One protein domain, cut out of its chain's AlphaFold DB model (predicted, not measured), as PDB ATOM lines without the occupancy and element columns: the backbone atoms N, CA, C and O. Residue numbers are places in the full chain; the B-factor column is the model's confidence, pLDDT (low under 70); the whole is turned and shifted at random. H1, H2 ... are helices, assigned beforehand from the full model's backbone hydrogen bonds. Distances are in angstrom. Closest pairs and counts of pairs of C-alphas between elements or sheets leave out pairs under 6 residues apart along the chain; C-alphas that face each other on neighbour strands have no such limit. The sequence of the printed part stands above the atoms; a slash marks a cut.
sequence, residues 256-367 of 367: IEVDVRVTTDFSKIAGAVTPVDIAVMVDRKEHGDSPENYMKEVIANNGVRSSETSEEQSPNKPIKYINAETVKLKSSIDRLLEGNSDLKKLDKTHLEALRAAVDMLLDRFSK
ATOM      1  N   ILE A 256     141.665 131.617  89.243       96.38
ATOM      2  CA  ILE A 256     141.418 132.799  88.413       96.38
ATOM      3  C   ILE A 256     142.604 132.947  87.462       96.38
ATOM      4  O   ILE A 256     143.695 133.356  87.865       96.38
ATOM      5  N   GLU A 257     142.391 132.603  86.195       95.81
ATOM      6  CA  GLU A 257     143.399 132.747  85.148       95.81
ATOM      7  C   GLU A 257     143.359 134.160  84.560       95.81
ATOM      8  O   GLU A 257     142.335 134.607  84.044       95.81
ATOM      9  N   VAL A 258     144.484 134.870  84.661       96.62
ATOM     10  CA  VAL A 258     144.681 136.210  84.093       96.62
ATOM     11  C   VAL A 258     146.075 136.279  83.482       96.62
ATOM     12  O   VAL A 258     147.041 135.756  84.058       96.62
ATOM     13  N   ASP A 259     146.198 136.926  82.325       96.94
ATOM     14  CA  ASP A 259     147.500 137.201  81.723       96.94
ATOM     15  C   ASP A 259     148.362 138.107  82.622       96.94
ATOM     16  O   ASP A 259     147.885 139.077  83.225       96.94
ATOM     17  N   VAL A 260     149.664 137.812  82.711       96.88
ATOM     18  CA  VAL A 260     150.578 138.571  83.578       96.88
ATOM     19  C   VAL A 260     150.597 140.057  83.212       96.88
ATOM     20  O   VAL A 260     150.640 140.896  84.109       96.88
ATOM     21  N   ARG A 261     150.471 140.403  81.924       96.62
ATOM     22  CA  ARG A 261     150.479 141.789  81.441       96.62
ATOM     23  C   ARG A 261     149.297 142.559  82.005       96.62
ATOM     24  O   ARG A 261     149.483 143.659  82.510       96.62
ATOM     25  N   VAL A 262     148.115 141.941  82.041       97.50
ATOM     26  CA  VAL A 262     146.918 142.555  82.631       97.50
ATOM     27  C   VAL A 262     147.116 142.784  84.129       97.50
ATOM     28  O   VAL A 262     146.802 143.860  84.631       97.50
ATOM     29  N   THR A 263     147.702 141.826  84.856       97.50
ATOM     30  CA  THR A 263     147.990 142.019  86.291       97.50
ATOM     31  C   THR A 263     149.066 143.080  86.558       97.50
ATOM     32  O   THR A 263     148.983 143.802  87.557       97.50
ATOM     33  N   THR A 264     150.056 143.207  85.670       96.38
ATOM     34  CA  THR A 264     151.089 144.249  85.712       96.38
ATOM     35  C   THR A 264     150.481 145.626  85.456       96.38
ATOM     36  O   THR A 264     150.665 146.527  86.276       96.38
ATOM     37  N   ASP A 265     149.696 145.780  84.389       96.88
ATOM     38  CA  ASP A 265     149.037 147.040  84.032       96.88
ATOM     39  C   ASP A 265     148.033 147.470  85.104       96.88
ATOM     40  O   ASP A 265     148.018 148.629  85.525       96.88
ATOM     41  N   PHE A 266     147.259 146.522  85.638       96.56
ATOM     42  CA  PHE A 266     146.372 146.778  86.768       96.56
ATOM     43  C   PHE A 266     147.161 147.270  87.985       96.56
ATOM     44  O   PHE A 266     146.797 148.274  88.592       96.56
ATOM     45  N   SER A 267     148.282 146.616  88.314       94.25
ATOM     46  CA  SER A 267     149.131 147.007  89.447       94.25
ATOM     47  C   SER A 267     149.722 148.409  89.299       94.25
ATOM     48  O   SER A 267     149.926 149.104  90.300       94.25
ATOM     49  N   LYS A 268     150.006 148.814  88.059       94.38
ATOM     50  CA  LYS A 268     150.554 150.124  87.710       94.38
ATOM     51  C   LYS A 268     149.501 151.231  87.788       94.38
ATOM     52  O   LYS A 268     149.811 152.318  88.264       94.38
ATOM     53  N   ILE A 269     148.277 150.954  87.334       94.81
ATOM     54  CA  ILE A 269     147.210 151.956  87.185       94.81
ATOM     55  C   ILE A 269     146.303 152.011  88.424       94.81
ATOM     56  O   ILE A 269     146.076 153.083  88.974       94.81
ATOM     57  N   ALA A 270     145.802 150.864  88.889       93.44
ATOM     58  CA  ALA A 270     144.829 150.760  89.983       93.44
ATOM     59  C   ALA A 270     145.468 150.456  91.355       93.44
ATOM     60  O   ALA A 270     144.791 150.487  92.390       93.44
ATOM     61  N   GLY A 271     146.766 150.140  91.378       92.56
ATOM     62  CA  GLY A 271     147.488 149.734  92.580       92.56
ATOM     63  C   GLY A 271     147.294 148.255  92.926       92.56
ATOM     64  O   GLY A 271     147.091 147.409  92.062       92.56
ATOM     65  N   ALA A 272     147.414 147.905  94.209       91.19
ATOM     66  CA  ALA A 272     147.315 146.511  94.638       91.19
ATOM     67  C   ALA A 272     145.905 145.934  94.407       91.19
ATOM     68  O   ALA A 272     144.907 146.613  94.647       91.19
ATOM     69  N   VAL A 273     145.838 144.661  94.006       94.00
ATOM     70  CA  VAL A 273     144.576 143.914  93.941       94.00
ATOM     71  C   VAL A 273     144.016 143.757  95.355       94.00
ATOM     72  O   VAL A 273     144.709 143.331  96.281       94.00
ATOM     73  N   THR A 274     142.754 144.121  95.531       93.62
ATOM     74  CA  THR A 274     142.055 144.090  96.814       93.62
ATOM     75  C   THR A 274     141.217 142.814  96.968       93.62
ATOM     76  O   THR A 274     140.924 142.128  95.985       93.62
ATOM     77  N   PRO A 275     140.771 142.472  98.190       91.25
ATOM     78  CA  PRO A 275     139.810 141.386  98.385       91.25
ATOM     79  C   PRO A 275     138.490 141.592  97.627       91.25
ATOM     80  O   PRO A 275     137.881 140.613  97.204       91.25
ATOM     81  N   VAL A 276     138.071 142.848  97.429       89.69
ATOM     82  CA  VAL A 276     136.868 143.197  96.655       89.69
ATOM     83  C   VAL A 276     137.074 142.857  95.182       89.69
ATOM     84  O   VAL A 276     136.223 142.199  94.593       89.69
ATOM     85  N   ASP A 277     138.228 143.219  94.616       94.44
ATOM     86  CA  ASP A 277     138.590 142.905  93.227       94.44
ATOM     87  C   ASP A 277     138.525 141.386  92.982       94.44
ATOM     88  O   ASP A 277     137.948 140.918  92.002       94.44
ATOM     89  N   ILE A 278     139.066 140.600  93.920       94.44
ATOM     90  CA  ILE A 278     139.018 139.132  93.875       94.44
ATOM     91  C   ILE A 278     137.577 138.622  93.936       94.44
ATOM     92  O   ILE A 278     137.231 137.730  93.169       94.44
ATOM     93  N   ALA A 279     136.739 139.165  94.819       89.25
ATOM     94  CA  ALA A 279     135.343 138.747  94.936       89.25
ATOM     95  C   ALA A 279     134.548 139.015  93.647       89.25
ATOM     96  O   ALA A 279     133.786 138.153  93.223       89.25
ATOM     97  N   VAL A 280     134.771 140.160  92.990       91.69
ATOM     98  CA  VAL A 280     134.162 140.467  91.680       91.69
ATOM     99  C   VAL A 280     134.648 139.492  90.606       91.69
ATOM    100  O   VAL A 280     133.848 138.998  89.816       91.69
ATOM    101  N   MET A 281     135.948 139.188  90.576       94.88
ATOM    102  CA  MET A 281     136.524 138.233  89.624       94.88
ATOM    103  C   MET A 281     135.982 136.808  89.811       94.88
ATOM    104  O   MET A 281     135.713 136.133  88.819       94.88
ATOM    105  N   VAL A 282     135.793 136.361  91.058       92.56
ATOM    106  CA  VAL A 282     135.155 135.069  91.369       92.56
ATOM    107  C   VAL A 282     133.700 135.061  90.909       92.56
ATOM    108  O   VAL A 282     133.304 134.144  90.202       92.56
ATOM    109  N   ASP A 283     132.934 136.101  91.241       88.75
ATOM    110  CA  ASP A 283     131.520 136.205  90.864       88.75
ATOM    111  C   ASP A 283     131.340 136.175  89.337       88.75
ATOM    112  O   ASP A 283     130.531 135.405  88.827       88.75
ATOM    113  N   ARG A 284     132.169 136.906  88.577       92.19
ATOM    114  CA  ARG A 284     132.165 136.827  87.104       92.19
ATOM    115  C   ARG A 284     132.419 135.413  86.603       92.19
ATOM    116  O   ARG A 284     131.684 134.930  85.747       92.19
ATOM    117  N   LYS A 285     133.418 134.737  87.171       92.69
ATOM    118  CA  LYS A 285     133.728 133.354  86.808       92.69
ATOM    119  C   LYS A 285     132.537 132.422  87.044       92.69
ATOM    120  O   LYS A 285     132.231 131.603  86.182       92.69
ATOM    121  N   GLU A 286     131.872 132.544  88.193       89.06
ATOM    122  CA  GLU A 286     130.705 131.730  88.568       89.06
ATOM    123  C   GLU A 286     129.517 131.934  87.614       89.06
ATOM    124  O   GLU A 286     128.757 130.997  87.372       89.06
ATOM    125  N   HIS A 287     129.404 133.118  87.009       90.81
ATOM    126  CA  HIS A 287     128.379 133.445  86.015       90.81
ATOM    127  C   HIS A 287     128.823 133.216  84.556       90.81
ATOM    128  O   HIS A 287     128.081 133.543  83.632       90.81
ATOM    129  N   GLY A 288     130.000 132.621  84.325       90.62
ATOM    130  CA  GLY A 288     130.513 132.308  82.985       90.62
ATOM    131  C   GLY A 288     131.178 133.479  82.253       90.62
ATOM    132  O   GLY A 288     131.527 133.342  81.079       90.62
ATOM    133  N   ASP A 289     131.394 134.605  82.931       92.50
ATOM    134  CA  ASP A 289     132.134 135.753  82.412       92.50
ATOM    135  C   ASP A 289     133.644 135.613  82.655       92.50
ATOM    136  O   ASP A 289     134.101 134.960  83.596       92.50
ATOM    137  N   SER A 290     134.453 136.283  81.828       95.19
ATOM    138  CA  SER A 290     135.910 136.312  82.008       95.19
ATOM    139  C   SER A 290     136.311 137.197  83.201       95.19
ATOM    140  O   SER A 290     136.038 138.404  83.180       95.19
ATOM    141  N   PRO A 291     137.032 136.661  84.208       95.00
ATOM    142  CA  PRO A 291     137.562 137.458  85.316       95.00
ATOM    143  C   PRO A 291     138.549 138.535  84.858       95.00
ATOM    144  O   PRO A 291     138.578 139.632  85.408       95.00
ATOM    145  N   GLU A 292     139.322 138.255  83.808       97.00
ATOM    146  CA  GLU A 292     140.285 139.194  83.231       97.00
ATOM    147  C   GLU A 292     139.610 140.473  82.707       97.00
ATOM    148  O   GLU A 292     140.187 141.560  82.799       97.00
ATOM    149  N   ASN A 293     138.366 140.374  82.217       95.81
ATOM    150  CA  ASN A 293     137.623 141.538  81.728       95.81
ATOM    151  C   ASN A 293     137.402 142.578  82.827       95.81
ATOM    152  O   ASN A 293     137.437 143.770  82.538       95.81
ATOM    153  N   TYR A 294     137.256 142.157  84.087       95.75
ATOM    154  CA  TYR A 294     137.136 143.095  85.199       95.75
ATOM    155  C   TYR A 294     138.391 143.965  85.329       95.75
ATOM    156  O   TYR A 294     138.302 145.189  85.397       95.75
ATOM    157  N   MET A 295     139.576 143.348  85.301       97.06
ATOM    158  CA  MET A 295     140.832 144.094  85.392       97.06
ATOM    159  C   MET A 295     141.015 145.023  84.188       97.06
ATOM    160  O   MET A 295     141.405 146.173  84.365       97.06
ATOM    161  N   LYS A 296     140.672 144.554  82.980       97.31
ATOM    162  CA  LYS A 296     140.703 145.366  81.753       97.31
ATOM    163  C   LYS A 296     139.769 146.575  81.821       97.31
ATOM    164  O   LYS A 296     140.161 147.654  81.394       97.31
ATOM    165  N   GLU A 297     138.572 146.422  82.380       95.50
ATOM    166  CA  GLU A 297     137.633 147.530  82.587       95.50
ATOM    167  C   GLU A 297     138.184 148.565  83.570       95.50
ATOM    168  O   GLU A 297     138.145 149.760  83.289       95.50
ATOM    169  N   VAL A 298     138.748 148.126  84.700       95.75
ATOM    170  CA  VAL A 298     139.371 149.039  85.673       95.75
ATOM    171  C   VAL A 298     140.562 149.772  85.051       95.75
ATOM    172  O   VAL A 298     140.708 150.976  85.243       95.75
ATOM    173  N   ILE A 299     141.387 149.077  84.260       96.50
ATOM    174  CA  ILE A 299     142.491 149.679  83.498       96.50
ATOM    175  C   ILE A 299     141.962 150.730  82.512       96.50
ATOM    176  O   ILE A 299     142.455 151.857  82.505       96.50
ATOM    177  N   ALA A 300     140.940 150.392  81.718       96.12
ATOM    178  CA  ALA A 300     140.328 151.302  80.748       96.12
ATOM    179  C   ALA A 300     139.704 152.539  81.415       96.12
ATOM    180  O   ALA A 300     139.720 153.628  80.845       96.12
ATOM    181  N   ASN A 301     139.227 152.390  82.653       94.69
ATOM    182  CA  ASN A 301     138.702 153.469  83.484       94.69
ATOM    183  C   ASN A 301     139.788 154.178  84.318       94.69
ATOM    184  O   ASN A 301     139.481 154.768  85.352       94.69
ATOM    185  N   ASN A 302     141.059 154.132  83.897       94.00
ATOM    186  CA  ASN A 302     142.195 154.782  84.566       94.00
ATOM    187  C   ASN A 302     142.324 154.432  86.062       94.00
ATOM    188  O   ASN A 302     142.699 155.270  86.880       94.00
ATOM    189  N   GLY A 303     142.007 153.190  86.425       92.50
ATOM    190  CA  GLY A 303     142.136 152.678  87.789       92.50
ATOM    191  C   GLY A 303     140.906 152.886  88.665       92.50
ATOM    192  O   GLY A 303     140.899 152.417  89.804       92.50
ATOM    193  N   VAL A 304     139.856 153.536  88.152       92.56
ATOM    194  CA  VAL A 304     138.588 153.685  88.871       92.56
ATOM    195  C   VAL A 304     137.883 152.332  88.923       92.56
ATOM    196  O   VAL A 304     137.497 151.765  87.897       92.56
ATOM    197  N   ARG A 305     137.707 151.798  90.136       88.31
ATOM    198  CA  ARG A 305     136.983 150.541  90.358       88.31
ATOM    199  C   ARG A 305     135.488 150.780  90.167       88.31
ATOM    200  O   ARG A 305     134.954 151.768  90.664       88.31
ATOM    201  N   SER A 306     134.781 149.847  89.528       73.38
ATOM    202  CA  SER A 306     133.328 149.948  89.286       73.38
ATOM    203  C   SER A 306     132.494 150.108  90.567       73.38
ATOM    204  O   SER A 306     131.343 150.510  90.513       73.38
ATOM    205  N   SER A 307     133.068 149.795  91.730       61.44
ATOM    206  CA  SER A 307     132.468 150.024  93.043       61.44
ATOM    207  C   SER A 307     132.506 151.473  93.535       61.44
ATOM    208  O   SER A 307     131.799 151.790  94.485       61.44
ATOM    209  N   GLU A 308     133.390 152.305  92.981       54.94
ATOM    210  CA  GLU A 308     133.632 153.691  93.412       54.94
ATOM    211  C   GLU A 308     132.883 154.701  92.548       54.94
ATOM    212  O   GLU A 308     132.556 155.795  93.003       54.94
ATOM    213  N   THR A 309     132.569 154.326  91.308       49.50
ATOM    214  CA  THR A 309     131.579 155.042  90.516       49.50
ATOM    215  C   THR A 309     130.229 154.737  91.139       49.50
ATOM    216  O   THR A 309     129.630 153.693  90.901       49.50
ATOM    217  N   SER A 310     129.775 155.645  91.998       42.84
ATOM    218  CA  SER A 310     128.391 155.743  92.427       42.84
ATOM    219  C   SER A 310     127.520 155.878  91.178       42.84
ATOM    220  O   SER A 310     127.193 156.985  90.755       42.84
ATOM    221  N   GLU A 311     127.161 154.751  90.555       43.09
ATOM    222  CA  GLU A 311     125.889 154.674  89.857       43.09
ATOM    223  C   GLU A 311     124.879 155.162  90.889       43.09
ATOM    224  O   GLU A 311     124.751 154.556  91.954       43.09
ATOM    225  N   GLU A 312     124.234 156.297  90.616       42.34
ATOM    226  CA  GLU A 312     123.018 156.701  91.304       42.34
ATOM    227  C   GLU A 312     122.150 155.447  91.408       42.34
ATOM    228  O   GLU A 312     121.646 154.928  90.404       42.34
ATOM    229  N   GLN A 313     122.104 154.877  92.616       42.16
ATOM    230  CA  GLN A 313     121.404 153.640  92.901       42.16
ATOM    231  C   GLN A 313     119.925 153.955  92.771       42.16
ATOM    232  O   GLN A 313     119.241 154.299  93.731       42.16
ATOM    233  N   SER A 314     119.421 153.867  91.545       40.50
ATOM    234  CA  SER A 314     117.998 153.736  91.325       40.50
ATOM    235  C   SER A 314     117.571 152.491  92.115       40.50
ATOM    236  O   SER A 314     118.142 151.422  91.869       40.50
ATOM    237  N   PRO A 315     116.614 152.591  93.057       50.88
ATOM    238  CA  PRO A 315     116.304 151.541  94.039       50.88
ATOM    239  C   PRO A 315     115.840 150.205  93.429       50.88
ATOM    240  O   PRO A 315     115.681 149.223  94.145       50.88
ATOM    241  N   ASN A 316     115.656 150.156  92.106       49.38
ATOM    242  CA  ASN A 316     115.203 148.991  91.353       49.38
ATOM    243  C   ASN A 316     116.296 148.282  90.536       49.38
ATOM    244  O   ASN A 316     115.981 147.316  89.841       49.38
ATOM    245  N   LYS A 317     117.559 148.727  90.559       49.69
ATOM    246  CA  LYS A 317     118.626 147.979  89.878       49.69
ATOM    247  C   LYS A 317     119.091 146.813  90.765       49.69
ATOM    248  O   LYS A 317     119.419 147.048  91.926       49.69
ATOM    249  N   PRO A 318     119.138 145.571  90.249       53.69
ATOM    250  CA  PRO A 318     119.669 144.442  91.003       53.69
ATOM    251  C   PRO A 318     121.123 144.717  91.400       53.69
ATOM    252  O   PRO A 318     121.903 145.234  90.595       53.69
ATOM    253  N   ILE A 319     121.472 144.385  92.646       58.47
ATOM    254  CA  ILE A 319     122.840 144.500  93.159       58.47
ATOM    255  C   ILE A 319     123.728 143.605  92.293       58.47
ATOM    256  O   ILE A 319     123.596 142.382  92.318       58.47
ATOM    257  N   LYS A 320     124.615 144.215  91.505       58.12
ATOM    258  CA  LYS A 320     125.638 143.484  90.755       58.12
ATOM    259  C   LYS A 320     126.741 143.075  91.742       58.12
ATOM    260  O   LYS A 320     127.216 143.931  92.482       58.12
ATOM    261  N   TYR A 321     127.151 141.803  91.731       67.88
ATOM    262  CA  TYR A 321     128.246 141.250  92.548       67.88
ATOM    263  C   TYR A 321     127.978 141.229  94.068       67.88
ATOM    264  O   TYR A 321     128.676 141.883  94.848       67.88
ATOM    265  N   ILE A 322     126.991 140.440  94.512       71.75
ATOM    266  CA  ILE A 322     126.632 140.297  95.941       71.75
ATOM    267  C   ILE A 322     127.854 139.969  96.808       71.75
ATOM    268  O   ILE A 322     128.053 140.597  97.848       71.75
ATOM    269  N   ASN A 323     128.717 139.055  96.351       70.69
ATOM    270  CA  ASN A 323     129.922 138.656  97.079       70.69
ATOM    271  C   ASN A 323     130.869 139.841  97.340       70.69
ATOM    272  O   ASN A 323     131.441 139.965  98.426       70.69
ATOM    273  N   ALA A 324     131.010 140.752  96.374       70.50
ATOM    274  CA  ALA A 324     131.845 141.940  96.517       70.50
ATOM    275  C   ALA A 324     131.258 142.927  97.537       70.50
ATOM    276  O   ALA A 324     131.989 143.446  98.383       70.50
ATOM    277  N   GLU A 325     129.941 143.142  97.509       70.81
ATOM    278  CA  GLU A 325     129.250 143.977  98.497       70.81
ATOM    279  C   GLU A 325     129.332 143.382  99.911       70.81
ATOM    280  O   GLU A 325     129.562 144.114 100.875       70.81
ATOM    281  N   THR A 326     129.254 142.054 100.058       75.19
ATOM    282  CA  THR A 326     129.449 141.386 101.356       75.19
ATOM    283  C   THR A 326     130.860 141.619 101.905       75.19
ATOM    284  O   THR A 326     131.021 141.934 103.087       75.19
ATOM    285  N   VAL A 327     131.895 141.531 101.061       72.88
ATOM    286  CA  VAL A 327     133.284 141.811 101.470       72.88
ATOM    287  C   VAL A 327     133.463 143.275 101.892       72.88
ATOM    288  O   VAL A 327     134.131 143.538 102.897       72.88
ATOM    289  N   LYS A 328     132.844 144.234 101.188       70.12
ATOM    290  CA  LYS A 328     132.857 145.654 101.593       70.12
ATOM    291  C   LYS A 328     132.150 145.881 102.925       70.12
ATOM    292  O   LYS A 328     132.672 146.615 103.769       70.12
ATOM    293  N   LEU A 329     130.990 145.252 103.122       75.62
ATOM    294  CA  LEU A 329     130.228 145.351 104.364       75.62
ATOM    295  C   LEU A 329     131.060 144.832 105.536       75.62
ATOM    296  O   LEU A 329     131.248 145.551 106.515       75.62
ATOM    297  N   LYS A 330     131.638 143.632 105.395       77.44
ATOM    298  CA  LYS A 330     132.545 143.060 106.394       77.44
ATOM    299  C   LYS A 330     133.707 144.007 106.697       77.44
ATOM    300  O   LYS A 330     133.949 144.315 107.855       77.44
ATOM    301  N   SER A 331     134.380 144.519 105.665       70.44
ATOM    302  CA  SER A 331     135.528 145.423 105.838       70.44
ATOM    303  C   SER A 331     135.144 146.724 106.557       70.44
ATOM    304  O   SER A 331     135.918 147.251 107.352       70.44
ATOM    305  N   SER A 332     133.936 147.238 106.306       71.62
ATOM    306  CA  SER A 332     133.402 148.421 106.992       71.62
ATOM    307  C   SER A 332     133.099 148.143 108.465       71.62
ATOM    308  O   SER A 332     133.386 148.992 109.307       71.62
ATOM    309  N   ILE A 333     132.560 146.960 108.776       77.81
ATOM    310  CA  ILE A 333     132.321 146.500 110.151       77.81
ATOM    311  C   ILE A 333     133.651 146.327 110.892       77.81
ATOM    312  O   ILE A 333     133.806 146.893 111.969       77.81
ATOM    313  N   ASP A 334     134.623 145.627 110.303       76.19
ATOM    314  CA  ASP A 334     135.946 145.413 110.904       76.19
ATOM    315  C   ASP A 334     136.609 146.761 111.241       76.19
ATOM    316  O   ASP A 334     137.063 146.971 112.362       76.19
ATOM    317  N   ARG A 335     136.545 147.746 110.331       71.88
ATOM    318  CA  ARG A 335     137.064 149.101 110.581       71.88
ATOM    319  C   ARG A 335     136.348 149.822 111.731       71.88
ATOM    320  O   ARG A 335     136.990 150.561 112.478       71.88
ATOM    321  N   LEU A 336     135.029 149.653 111.858       73.25
ATOM    322  CA  LEU A 336     134.255 150.225 112.968       73.25
ATOM    323  C   LEU A 336     134.623 149.585 114.312       73.25
ATOM    324  O   LEU A 336     134.589 150.282 115.322       73.25
ATOM    325  N   LEU A 337     134.977 148.298 114.311       75.75
ATOM    326  CA  LEU A 337     135.378 147.543 115.501       75.75
ATOM    327  C   LEU A 337     136.838 147.797 115.911       75.75
ATOM    328  O   LEU A 337     137.133 147.831 117.102       75.75
ATOM    329  N   GLU A 338     137.747 147.969 114.948       78.56
ATOM    330  CA  GLU A 338     139.183 148.188 115.190       78.56
ATOM    331  C   GLU A 338     139.523 149.640 115.555       78.56
ATOM    332  O   GLU A 338     140.498 149.901 116.263       78.56
ATOM    333  N   GLY A 339     138.742 150.608 115.074       60.62
ATOM    334  CA  GLY A 339     138.928 152.009 115.432       60.62
ATOM    335  C   GLY A 339     138.317 152.339 116.794       60.62
ATOM    336  O   GLY A 339     137.197 151.925 117.081       60.62
ATOM    337  N   ASN A 340     138.957 153.242 117.555       54.28
ATOM    338  CA  ASN A 340     138.297 154.122 118.542       54.28
ATOM    339  C   ASN A 340     137.299 155.077 117.840       54.28
ATOM    340  O   ASN A 340     137.275 156.286 118.072       54.28
ATOM    341  N   SER A 341     136.517 154.548 116.902       59.06
ATOM    342  CA  SER A 341     135.403 155.218 116.266       59.06
ATOM    343  C   SER A 341     134.450 155.602 117.385       59.06
ATOM    344  O   SER A 341     134.168 154.790 118.265       59.06
ATOM    345  N   ASP A 342     133.986 156.846 117.390       61.44
ATOM    346  CA  ASP A 342     133.074 157.350 118.412       61.44
ATOM    347  C   ASP A 342     131.704 156.667 118.232       61.44
ATOM    348  O   ASP A 342     130.778 157.213 117.629       61.44
ATOM    349  N   LEU A 343     131.596 155.421 118.716       65.19
ATOM    350  CA  LEU A 343     130.427 154.536 118.624       65.19
ATOM    351  C   LEU A 343     129.176 155.185 119.229       65.19
ATOM    352  O   LEU A 343     128.062 154.774 118.930       65.19
ATOM    353  N   LYS A 344     129.348 156.254 120.018       64.56
ATOM    354  CA  LYS A 344     128.279 157.112 120.539       64.56
ATOM    355  C   LYS A 344     127.448 157.792 119.448       64.56
ATOM    356  O   LYS A 344     126.320 158.184 119.725       64.56
ATOM    357  N   LYS A 345     127.982 157.947 118.231       60.03
ATOM    358  CA  LYS A 345     127.242 158.473 117.070       60.03
ATOM    359  C   LYS A 345     126.568 157.383 116.239       60.03
ATOM    360  O   LYS A 345     125.770 157.710 115.364       60.03
ATOM    361  N   LEU A 346     126.891 156.112 116.480       62.91
ATOM    362  CA  LEU A 346     126.250 154.996 115.801       62.91
ATOM    363  C   LEU A 346     124.954 154.671 116.550       62.91
ATOM    364  O   LEU A 346     124.953 153.992 117.574       62.91
ATOM    365  N   ASP A 347     123.847 155.227 116.070       67.69
ATOM    366  CA  ASP A 347     122.543 154.995 116.678       67.69
ATOM    367  C   ASP A 347     122.129 153.518 116.532       67.69
ATOM    368  O   ASP A 347     122.214 152.928 115.449       67.69
ATOM    369  N   LYS A 348     121.667 152.927 117.639       71.75
ATOM    370  CA  LYS A 348     121.259 151.520 117.755       71.75
ATOM    371  C   LYS A 348     120.225 151.145 116.692       71.75
ATOM    372  O   LYS A 348     120.267 150.041 116.155       71.75
ATOM    373  N   THR A 349     119.363 152.090 116.334       66.25
ATOM    374  CA  THR A 349     118.325 151.932 115.312       66.25
ATOM    375  C   THR A 349     118.901 151.576 113.936       66.25
ATOM    376  O   THR A 349     118.333 150.757 113.218       66.25
ATOM    377  N   HIS A 350     120.072 152.117 113.576       64.75
ATOM    378  CA  HIS A 350     120.730 151.801 112.303       64.75
ATOM    379  C   HIS A 350     121.332 150.389 112.300       64.75
ATOM    380  O   HIS A 350     121.297 149.706 111.278       64.75
ATOM    381  N   LEU A 351     121.844 149.927 113.445       70.44
ATOM    382  CA  LEU A 351     122.337 148.554 113.597       70.44
ATOM    383  C   LEU A 351     121.194 147.535 113.576       70.44
ATOM    384  O   LEU A 351     121.329 146.476 112.968       70.44
ATOM    385  N   GLU A 352     120.061 147.856 114.200       72.56
ATOM    386  CA  GLU A 352     118.858 147.020 114.159       72.56
ATOM    387  C   GLU A 352     118.279 146.940 112.736       72.56
ATOM    388  O   GLU A 352     117.922 145.852 112.287       72.56
ATOM    389  N   ALA A 353     118.277 148.047 111.983       65.19
ATOM    390  CA  ALA A 353     117.878 148.054 110.574       65.19
ATOM    391  C   ALA A 353     118.822 147.223 109.687       65.19
ATOM    392  O   ALA A 353     118.356 146.452 108.846       65.19
ATOM    393  N   LEU A 354     120.143 147.328 109.895       72.00
ATOM    394  CA  LEU A 354     121.126 146.505 109.187       72.00
ATOM    395  C   LEU A 354     120.930 145.016 109.497       72.00
ATOM    396  O   LEU A 354     120.935 144.195 108.583       72.00
ATOM    397  N   ARG A 355     120.710 144.668 110.771       76.75
ATOM    398  CA  ARG A 355     120.409 143.295 111.191       76.75
ATOM    399  C   ARG A 355     119.152 142.766 110.505       76.75
ATOM    400  O   ARG A 355     119.209 141.698 109.914       76.75
ATOM    401  N   ALA A 356     118.058 143.526 110.525       69.56
ATOM    402  CA  ALA A 356     116.813 143.124 109.875       69.56
ATOM    403  C   ALA A 356     116.992 142.909 108.361       69.56
ATOM    404  O   ALA A 356     116.465 141.947 107.807       69.56
ATOM    405  N   ALA A 357     117.773 143.765 107.692       69.38
ATOM    406  CA  ALA A 357     118.084 143.604 106.274       69.38
ATOM    407  C   ALA A 357     118.901 142.330 105.994       69.38
ATOM    408  O   ALA A 357     118.638 141.650 105.004       69.38
ATOM    409  N   VAL A 358     119.858 141.988 106.865       77.75
ATOM    410  CA  VAL A 358     120.632 140.738 106.774       77.75
ATOM    411  C   VAL A 358     119.742 139.522 107.031       77.75
ATOM    412  O   VAL A 358     119.773 138.587 106.236       77.75
ATOM    413  N   ASP A 359     118.909 139.549 108.073       75.31
ATOM    414  CA  ASP A 359     117.989 138.456 108.417       75.31
ATOM    415  C   ASP A 359     117.007 138.187 107.261       75.31
ATOM    416  O   ASP A 359     116.851 137.050 106.820       75.31
ATOM    417  N   MET A 360     116.442 139.240 106.661       70.25
ATOM    418  CA  MET A 360     115.610 139.120 105.457       70.25
ATOM    419  C   MET A 360     116.346 138.494 104.267       70.25
ATOM    420  O   MET A 360     115.724 137.848 103.423       70.25
ATOM    421  N   LEU A 361     117.649 138.743 104.143       73.12
ATOM    422  CA  LEU A 361     118.468 138.207 103.064       73.12
ATOM    423  C   LEU A 361     118.768 136.722 103.309       73.12
ATOM    424  O   LEU A 361     118.679 135.932 102.374       73.12
ATOM    425  N   LEU A 362     119.017 136.328 104.562       73.56
ATOM    426  CA  LEU A 362     119.180 134.931 104.985       73.56
ATOM    427  C   LEU A 362     117.894 134.109 104.810       73.56
ATOM    428  O   LEU A 362     117.943 132.978 104.319       73.56
ATOM    429  N   ASP A 363     116.732 134.686 105.118       78.38
ATOM    430  CA  ASP A 363     115.430 134.035 104.923       78.38
ATOM    431  C   ASP A 363     115.155 133.694 103.451       78.38
ATOM    432  O   ASP A 363     114.451 132.727 103.152       78.38
ATOM    433  N   ARG A 364     115.730 134.452 102.507       73.88
ATOM    434  CA  ARG A 364     115.615 134.163 101.068       73.88
ATOM    435  C   ARG A 364     116.431 132.952 100.620       73.88
ATOM    436  O   ARG A 364     116.085 132.385  99.595       73.88
ATOM    437  N   PHE A 365     117.467 132.566 101.362       65.19
ATOM    438  CA  PHE A 365     118.244 131.346 101.103       65.19
ATOM    439  C   PHE A 365     117.659 130.104 101.787       65.19
ATOM    440  O   PHE A 365     118.062 128.987 101.479       65.19
ATOM    441  N   SER A 366     116.728 130.292 102.727       64.56
ATOM    442  CA  SER A 366     116.090 129.205 103.486       64.56
ATOM    443  C   SER A 366     114.831 128.644 102.804       64.56
ATOM    444  O   SER A 366     114.157 127.780 103.365       64.56
ATOM    445  N   LYS A 367     114.503 129.146 101.610       48.06
ATOM    446  CA  LYS A 367     113.450 128.661 100.712       48.06
ATOM    447  C   LYS A 367     114.092 128.130  99.445       48.06
ATOM    448  O   LYS A 367     113.550 127.137  98.916       48.06
TER     449      LYS A 367
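What this domain is: This is residues 256 to 367 of the 367 residues of an uncharacterized protein of Desulfovibrio magneticus (strain ATCC 700980 / DSM 13731 / RS-1) (UniProt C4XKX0). What shape is this? Long H4 starts on H2 of a small cluster, H1 to H3, and reaches away from it; H5 folds back and stands free. How large is it? The printed part has 112 residues with five named helices and no named strand: all helix, loose, radius of gyration of the C-alphas 16.8 A, spans 47 by 40 by 25 A.

Where its parts are: Where is H4? Residues 322 to 338, 24.3 A long, from C-alpha 322 at (126.632, 140.297, 95.941). And the others? H5 is 348 to 363, 22.5 A, ending at C-alpha 363 (115.430, 134.035, 104.923); H1 is 260 to 269, H2 275 to 286, H3 291 to 300.

How they stand to each other: What touches what? H4, with residues 323 to 328 alone, touches H2, opposite ways at a shallow tilt of 20 degrees; the closest C-alphas, of Ala 279 and Ala 324, are 5.0 A apart. H3 touches H2, with residues 280 to 285 of H2 alone, closest C-alphas Met 281 and Pro 291, 4.5 A, and H1, closest Phe 266 and Ile 299, 5.8 A. Are backbones in range? Every O i to N i+4 pair is within hydrogen-bond range in H1, H2, H4 and H5; in H3, 5 of 6.

The domain as a whole: Any cut or long link? The printed part has no cut; H3 to H4, 21 residues, is a long link. Where is confidence low? In 32 residues pLDDT is under 70, among them 307 to 321.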